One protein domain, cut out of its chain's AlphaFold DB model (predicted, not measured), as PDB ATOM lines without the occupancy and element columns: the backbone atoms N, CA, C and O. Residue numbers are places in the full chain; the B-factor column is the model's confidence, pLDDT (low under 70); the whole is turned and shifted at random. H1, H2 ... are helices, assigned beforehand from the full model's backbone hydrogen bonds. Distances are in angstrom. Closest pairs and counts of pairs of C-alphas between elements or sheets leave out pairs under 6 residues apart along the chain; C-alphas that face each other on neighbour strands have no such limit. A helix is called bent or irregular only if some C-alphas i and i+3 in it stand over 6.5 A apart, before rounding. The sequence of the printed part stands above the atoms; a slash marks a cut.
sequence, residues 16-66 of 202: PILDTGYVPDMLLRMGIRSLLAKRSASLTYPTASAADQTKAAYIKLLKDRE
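AT A GLANCE: This is residues 16 to 66 of the 202 residues of an uncharacterized protein of Batrachochytrium dendrobatidis (strain JEL423) (UniProt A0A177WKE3). Two straight helices form an open L. H1 is the longer arm and H2 the other, and residues 43 to 47 span the corner without bringing the helices into contact. Before H1, residues 16 to 24 make a small hook at the far end of its arm, turned to the same side as H2. The printed part has 51 residues with two named helices, H1 then H2, and no named strand; its class is all helix. It is extended, with a radius of gyration of the C-alphas of 17.4 A, and flat, with spans of 44 by 32 by 12 A.

HOW THE PARTS SIT: After residues 16 to 24 comes H1, residues 25 to 42. Its N-to-C direction has components -0.97, -0.23 and 0.03 along x, y and z. A tight link of 5 residues joins it to H2, residues 48 to 63, whose direction has components 0.37, -0.88 and 0.31. H1 and H2 are apart, with no C-alpha of the one within 8 A of the other. Residues 29 to 42 of H1 stand free, as do residues 55 to 66, of which 55 to 63 belong to H2. In H1 and H2 every O i to N i+4 pair is within hydrogen-bond range.

IN THESE COORDINATES: The printed part begins with C-alpha 16 at (-19.384, -3.048, -40.568). H1 has 18 residues and measures 25.7 A from C-alpha 25 at (-20.257, 11.367, -33.470) to C-alpha 42. H2 has 16 residues and measures 22.4 A, from C-alpha 48 to C-alpha 63 at (-50.671, -12.013, -20.442). Neither helix is bent.

THE WHOLE: The two C-alphas farthest apart, those of Thr 20 and Ser 49, are 45.6 A apart. The C-alphas of Pro 16 and Glu 66, the first and last printed, are 36.9 A apart. The printed part has no cut and no long link. Its mean pLDDT is 92.3, and no printed residue is under 70.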
ATOM      1  N   PRO A  16     -20.829  -2.951 -40.375       87.38
ATOM      2  CA  PRO A  16     -19.384  -3.048 -40.568       87.38
ATOM      3  C   PRO A  16     -18.672  -1.693 -40.519       87.38
ATOM      4  O   PRO A  16     -17.498  -1.633 -40.185       87.38
ATOM      5  N   ILE A  17     -19.372  -0.610 -40.876       86.81
ATOM      6  CA  ILE A  17     -18.847   0.760 -40.848       86.81
ATOM      7  C   ILE A  17     -18.909   1.326 -39.424       86.81
ATOM      8  O   ILE A  17     -17.998   2.035 -39.005       86.81
ATOM      9  N   LEU A  18     -19.975   1.028 -38.676       88.69
ATOM     10  CA  LEU A  18     -20.092   1.420 -37.270       88.69
ATOM     11  C   LEU A  18     -19.018   0.734 -36.417       88.69
ATOM     12  O   LEU A  18     -18.361   1.403 -35.618       88.69
ATOM     13  N   ASP A  19     -18.785  -0.556 -36.656       88.50
ATOM     14  CA  ASP A  19     -17.835  -1.384 -35.909       88.50
ATOM     15  C   ASP A  19     -16.377  -0.959 -36.121       88.50
ATOM     16  O   ASP A  19     -15.515  -1.269 -35.298       88.50
ATOM     17  N   THR A  20     -16.071  -0.186 -37.173       90.44
ATOM     18  CA  THR A  20     -14.724   0.379 -37.332       90.44
ATOM     19  C   THR A  20     -14.420   1.483 -36.320       90.44
ATOM     20  O   THR A  20     -13.269   1.903 -36.220       90.44
ATOM     21  N   GLY A  21     -15.434   2.043 -35.648       89.69
ATOM     22  CA  GLY A  21     -15.276   3.151 -34.701       89.69
ATOM     23  C   GLY A  21     -14.870   4.492 -35.331       89.69
ATOM     24  O   GLY A  21     -14.538   5.428 -34.610       89.69
ATOM     25  N   TYR A  22     -14.895   4.614 -36.664       93.06
ATOM     26  CA  TYR A  22     -14.452   5.826 -37.377       93.06
ATOM     27  C   TYR A  22     -15.597   6.753 -37.792       93.06
ATOM     28  O   TYR A  22     -15.349   7.828 -38.343       93.06
ATOM     29  N   VAL A  23     -16.851   6.367 -37.549       92.94
ATOM     30  CA  VAL A  23     -18.004   7.207 -37.883       92.94
ATOM     31  C   VAL A  23     -18.050   8.409 -36.937       92.94
ATOM     32  O   VAL A  23     -18.150   8.221 -35.726       92.94
ATOM     33  N   PRO A  24     -18.030   9.652 -37.454       95.06
ATOM     34  CA  PRO A  24     -18.104  10.836 -36.612       95.06
ATOM     35  C   PRO A  24     -19.367  10.871 -35.747       95.06
ATOM     36  O   PRO A  24     -20.480  10.645 -36.233       95.06
ATOM     37  N   ASP A  25     -19.203  11.285 -34.491       95.25
ATOM     38  CA  ASP A  25     -20.257  11.367 -33.470       95.25
ATOM     39  C   ASP A  25     -21.506  12.134 -33.943       95.25
ATOM     40  O   ASP A  25     -22.646  11.775 -33.644       95.25
ATOM     41  N   MET A  26     -21.305  13.184 -34.744       96.62
ATOM     42  CA  MET A  26     -22.392  13.958 -35.347       96.62
ATOM     43  C   MET A  26     -23.277  13.094 -36.257       96.62
ATOM     44  O   MET A  26     -24.504  13.167 -36.157       96.62
ATOM     45  N   LEU A  27     -22.672  12.269 -37.117       94.31
ATOM     46  CA  LEU A  27     -23.400  11.401 -38.046       94.31
ATOM     47  C   LEU A  27     -24.111  10.271 -37.296       94.31
ATOM     48  O   LEU A  27     -25.284  10.011 -37.576       94.31
ATOM     49  N   LEU A  28     -23.456   9.683 -36.287       93.44
ATOM     50  CA  LEU A  28     -24.076   8.702 -35.387       93.44
ATOM     51  C   LEU A  28     -25.339   9.278 -34.735       93.44
ATOM     52  O   LEU A  28     -26.427   8.709 -34.848       93.44
ATOM     53  N   ARG A  29     -25.232  10.464 -34.125       95.75
ATOM     54  CA  ARG A  29     -26.366  11.143 -33.474       95.75
ATOM     55  C   ARG A  29     -27.485  11.487 -34.455       95.75
ATOM     56  O   ARG A  29     -28.656  11.396 -34.085       95.75
ATOM     57  N   MET A  30     -27.163  11.886 -35.685       95.94
ATOM     58  CA  MET A  30     -28.170  12.140 -36.726       95.94
ATOM     59  C   MET A  30     -28.934  10.864 -37.097       95.94
ATOM     60  O   MET A  30     -30.168  10.887 -37.139       95.94
ATOM     61  N   GLY A  31     -28.223   9.753 -37.309       92.50
ATOM     62  CA  GLY A  31     -28.825   8.450 -37.600       92.50
ATOM     63  C   GLY A  31     -29.746   7.977 -36.475       92.50
ATOM     64  O   GLY A  31     -30.920   7.688 -36.719       92.50
ATOM     65  N   ILE A  32     -29.255   8.009 -35.231       93.25
ATOM     66  CA  ILE A  32     -30.031   7.649 -34.034       93.25
ATOM     67  C   ILE A  32     -31.303   8.502 -33.934       93.25
ATOM     68  O   ILE A  32     -32.399   7.961 -33.798       93.25
ATOM     69  N   ARG A  33     -31.201   9.832 -34.072       96.62
ATOM     70  CA  ARG A  33     -32.374  10.728 -34.024       96.62
ATOM     71  C   ARG A  33     -33.385  10.434 -35.131       96.62
ATOM     72  O   ARG A  33     -34.582  10.501 -34.874       96.62
ATOM     73  N   SER A  34     -32.932  10.082 -36.334       94.56
ATOM     74  CA  SER A  34     -33.827   9.690 -37.430       94.56
ATOM     75  C   SER A  34     -34.601   8.408 -37.101       94.56
ATOM     76  O   SER A  34     -35.820   8.360 -37.285       94.56
ATOM     77  N   LEU A  35     -33.925   7.388 -36.564       92.75
ATOM     78  CA  LEU A  35     -34.561   6.133 -36.145       92.75
ATOM     79  C   LEU A  35     -35.557   6.359 -34.998       92.75
ATOM     80  O   LEU A  35     -36.685   5.865 -35.058       92.75
ATOM     81  N   LEU A  36     -35.182   7.167 -34.004       94.62
ATOM     82  CA  LEU A  36     -36.067   7.554 -32.905       94.62
ATOM     83  C   LEU A  36     -37.293   8.332 -33.404       94.62
ATOM     84  O   LEU A  36     -38.406   8.052 -32.963       94.62
ATOM     85  N   ALA A  37     -37.127   9.253 -34.359       94.44
ATOM     86  CA  ALA A  37     -38.237  10.000 -34.951       94.44
ATOM     87  C   ALA A  37     -39.202   9.082 -35.719       94.44
ATOM     88  O   ALA A  37     -40.415   9.182 -35.537       94.44
ATOM     89  N   LYS A  38     -38.684   8.129 -36.510       93.50
ATOM     90  CA  LYS A  38     -39.508   7.104 -37.179       93.50
ATOM     91  C   LYS A  38     -40.276   6.258 -36.167       93.50
ATOM     92  O   LYS A  38     -41.467   6.011 -36.350       93.50
ATOM     93  N   ARG A  39     -39.617   5.848 -35.077       91.75
ATOM     94  CA  ARG A  39     -40.262   5.077 -34.009       91.75
ATOM     95  C   ARG A  39     -41.352   5.888 -33.309       91.75
ATOM     96  O   ARG A  39     -42.450   5.372 -33.125       91.75
ATOM     97  N   SER A  40     -41.084   7.145 -32.973       93.06
ATOM     98  CA  SER A  40     -42.061   8.052 -32.363       93.06
ATOM     99  C   SER A  40     -43.274   8.281 -33.275       93.06
ATOM    100  O   SER A  40     -44.411   8.130 -32.829       93.06
ATOM    101  N   ALA A  41     -43.048   8.513 -34.572       92.00
ATOM    102  CA  ALA A  41     -44.117   8.626 -35.562       92.00
ATOM    103  C   ALA A  41     -44.950   7.335 -35.666       92.00
ATOM    104  O   ALA A  41     -46.175   7.403 -35.709       92.00
ATOM    105  N   SER A  42     -44.315   6.155 -35.618       89.06
ATOM    106  CA  SER A  42     -45.031   4.865 -35.629       89.06
ATOM    107  C   SER A  42     -45.896   4.614 -34.385       89.06
ATOM    108  O   SER A  42     -46.775   3.758 -34.411       89.06
ATOM    109  N   LEU A  43     -45.647   5.353 -33.299       88.75
ATOM    110  CA  LEU A  43     -46.407   5.304 -32.048       88.75
ATOM    111  C   LEU A  43     -47.401   6.469 -31.919       88.75
ATOM    112  O   LEU A  43     -47.984   6.663 -30.853       88.75
ATOM    113  N   THR A  44     -47.586   7.257 -32.980       92.12
ATOM    114  CA  THR A  44     -48.574   8.337 -33.012       92.12
ATOM    115  C   THR A  44     -49.914   7.773 -33.464       92.12
ATOM    116  O   THR A  44     -50.037   7.230 -34.561       92.12
ATOM    117  N   TYR A  45     -50.931   7.910 -32.615       91.75
ATOM    118  CA  TYR A  45     -52.281   7.422 -32.880       91.75
ATOM    119  C   TYR A  45     -53.217   8.596 -33.193       91.75
ATOM    120  O   TYR A  45     -53.085   9.654 -32.577       91.75
ATOM    121  N   PRO A  46     -54.192   8.424 -34.104       90.62
ATOM    122  CA  PRO A  46     -55.120   9.494 -34.474       90.62
ATOM    123  C   PRO A  46     -56.063   9.887 -33.327       90.62
ATOM    124  O   PRO A  46     -56.569  11.004 -33.302       90.62
ATOM    125  N   THR A  47     -56.315   8.979 -32.379       96.25
ATOM    126  CA  THR A  47     -57.170   9.217 -31.211       96.25
ATOM    127  C   THR A  47     -56.619   8.508 -29.977       96.25
ATOM    128  O   THR A  47     -55.936   7.485 -30.085       96.25
ATOM    129  N   ALA A  48     -56.974   9.008 -28.789       94.38
ATOM    130  CA  ALA A  48     -56.663   8.340 -27.523       94.38
ATOM    131  C   ALA A  48     -57.263   6.922 -27.462       94.38
ATOM    132  O   ALA A  48     -56.595   5.991 -27.032       94.38
ATOM    133  N   SER A  49     -58.475   6.726 -27.997       96.12
ATOM    134  CA  SER A  49     -59.117   5.405 -28.038       96.12
ATOM    135  C   SER A  49     -58.326   4.391 -28.872       96.12
ATOM    136  O   SER A  49     -58.170   3.244 -28.456       96.12
ATOM    137  N   ALA A  50     -57.764   4.801 -30.017       93.31
ATOM    138  CA  ALA A  50     -56.910   3.926 -30.823       93.31
ATOM    139  C   ALA A  50     -55.598   3.564 -30.097       93.31
ATOM    140  O   ALA A  50     -55.131   2.423 -30.185       93.31
ATOM    141  N   ALA A  51     -55.031   4.512 -29.342       92.81
ATOM    142  CA  ALA A  51     -53.868   4.257 -28.493       92.81
ATOM    143  C   ALA A  51     -54.197   3.243 -27.382       92.81
ATOM    144  O   ALA A  51     -53.461   2.271 -27.195       92.81
ATOM    145  N   ASP A  52     -55.333   3.417 -26.703       95.31
ATOM    146  CA  ASP A  52     -55.790   2.526 -25.634       95.31
ATOM    147  C   ASP A  52     -56.077   1.112 -26.141       95.31
ATOM    148  O   ASP A  52     -55.655   0.142 -25.513       95.31
ATOM    149  N   GLN A  53     -56.723   0.972 -27.303       94.75
ATOM    150  CA  GLN A  53     -56.965  -0.333 -27.929       94.75
ATOM    151  C   GLN A  53     -55.653  -1.054 -28.251       94.75
ATOM    152  O   GLN A  53     -55.503  -2.240 -27.954       94.75
ATOM    153  N   THR A  54     -54.674  -0.332 -28.805       92.50
ATOM    154  CA  THR A  54     -53.356  -0.900 -29.124       92.50
ATOM    155  C   THR A  54     -52.620  -1.333 -27.856       92.50
ATOM    156  O   THR A  54     -52.075  -2.439 -27.797       92.50
ATOM    157  N   LYS A  55     -52.653  -0.502 -26.807       93.44
ATOM    158  CA  LYS A  55     -52.077  -0.821 -25.495       93.44
ATOM    159  C   LYS A  55     -52.760  -2.030 -24.857       93.44
ATOM    160  O   LYS A  55     -52.070  -2.925 -24.376       93.44
ATOM    161  N   ALA A  56     -54.089  -2.091 -24.877       95.00
ATOM    162  CA  ALA A  56     -54.857  -3.206 -24.329       95.00
ATOM    163  C   ALA A  56     -54.543  -4.520 -25.051       95.00
ATOM    164  O   ALA A  56     -54.335  -5.548 -24.408       95.00
ATOM    165  N   ALA A  57     -54.436  -4.479 -26.379       93.88
ATOM    166  CA  ALA A  57     -54.080  -5.648 -27.166       93.88
ATOM    167  C   ALA A  57     -52.635  -6.110 -26.891       93.88
ATOM    168  O   ALA A  57     -52.386  -7.311 -26.819       93.88
ATOM    169  N   TYR A  58     -51.700  -5.183 -26.642       91.75
ATOM    170  CA  TYR A  58     -50.344  -5.532 -26.210       91.75
ATOM    171  C   TYR A  58     -50.312  -6.128 -24.795       91.75
ATOM    172  O   TYR A  58     -49.632  -7.122 -24.566       91.75
ATOM    173  N   ILE A  59     -51.086  -5.582 -23.851       94.19
ATOM    174  CA  ILE A  59     -51.227  -6.161 -22.505       94.19
ATOM    175  C   ILE A  59     -51.781  -7.583 -22.593       94.19
ATOM    176  O   ILE A  59     -51.274  -8.471 -21.914       94.19
ATOM    177  N   LYS A  60     -52.796  -7.810 -23.436       94.19
ATOM    178  CA  LYS A  60     -53.337  -9.149 -23.675       94.19
ATOM    179  C   LYS A  60     -52.257 -10.084 -24.223       94.19
ATOM    180  O   LYS A  60     -52.049 -11.143 -23.653       94.19
ATOM    181  N   LEU A  61     -51.505  -9.646 -25.235       91.12
ATOM    182  CA  LEU A  61     -50.379 -10.410 -25.775       91.12
ATOM    183  C   LEU A  61     -49.360 -10.794 -24.695       91.12
ATOM    184  O   LEU A  61     -48.856 -11.905 -24.732       91.12
ATOM    185  N   LEU A  62     -49.030  -9.891 -23.765       91.19
ATOM    186  CA  LEU A  62     -48.096 -10.185 -22.673       91.19
ATOM    187  C   LEU A  62     -48.672 -11.180 -21.658       91.19
ATOM    188  O   LEU A  62     -47.928 -12.016 -21.162       91.19
ATOM    189  N   LYS A  63     -49.974 -11.097 -21.363       90.00
ATOM    190  CA  LYS A  63     -50.671 -12.013 -20.442       90.00
ATOM    191  C   LYS A  63     -50.869 -13.412 -21.017       90.00
ATOM    192  O   LYS A  63     -50.879 -14.367 -20.255       90.00
ATOM    193  N   ASP A  64     -51.027 -13.513 -22.333       90.19
ATOM    194  CA  ASP A  64     -51.223 -14.781 -23.039       90.19
ATOM    195  C   ASP A  64     -49.893 -15.553 -23.228       90.19
ATOM    196  O   ASP A  64     -49.885 -16.629 -23.822       90.19
ATOM    197  N   ARG A  65     -48.754 -15.019 -22.756       84.31
ATOM    198  CA  ARG A  65     -47.454 -15.708 -22.811       84.31
ATOM    199  C   ARG A  65     -47.357 -16.793 -21.745       84.31
ATOM    200  O   ARG A  65     -47.762 -16.591 -20.606       84.31
ATOM    201  N   GLU A  66     -46.725 -17.903 -22.113       79.50
ATOM    202  CA  GLU A  66     -46.475 -19.028 -21.205       79.50
ATOM    203  C   GLU A  66     -45.332 -18.759 -20.213       79.50
ATOM    204  O   GLU A  66     -45.319 -19.333 -19.129       79.50
TER     205      GLU A  66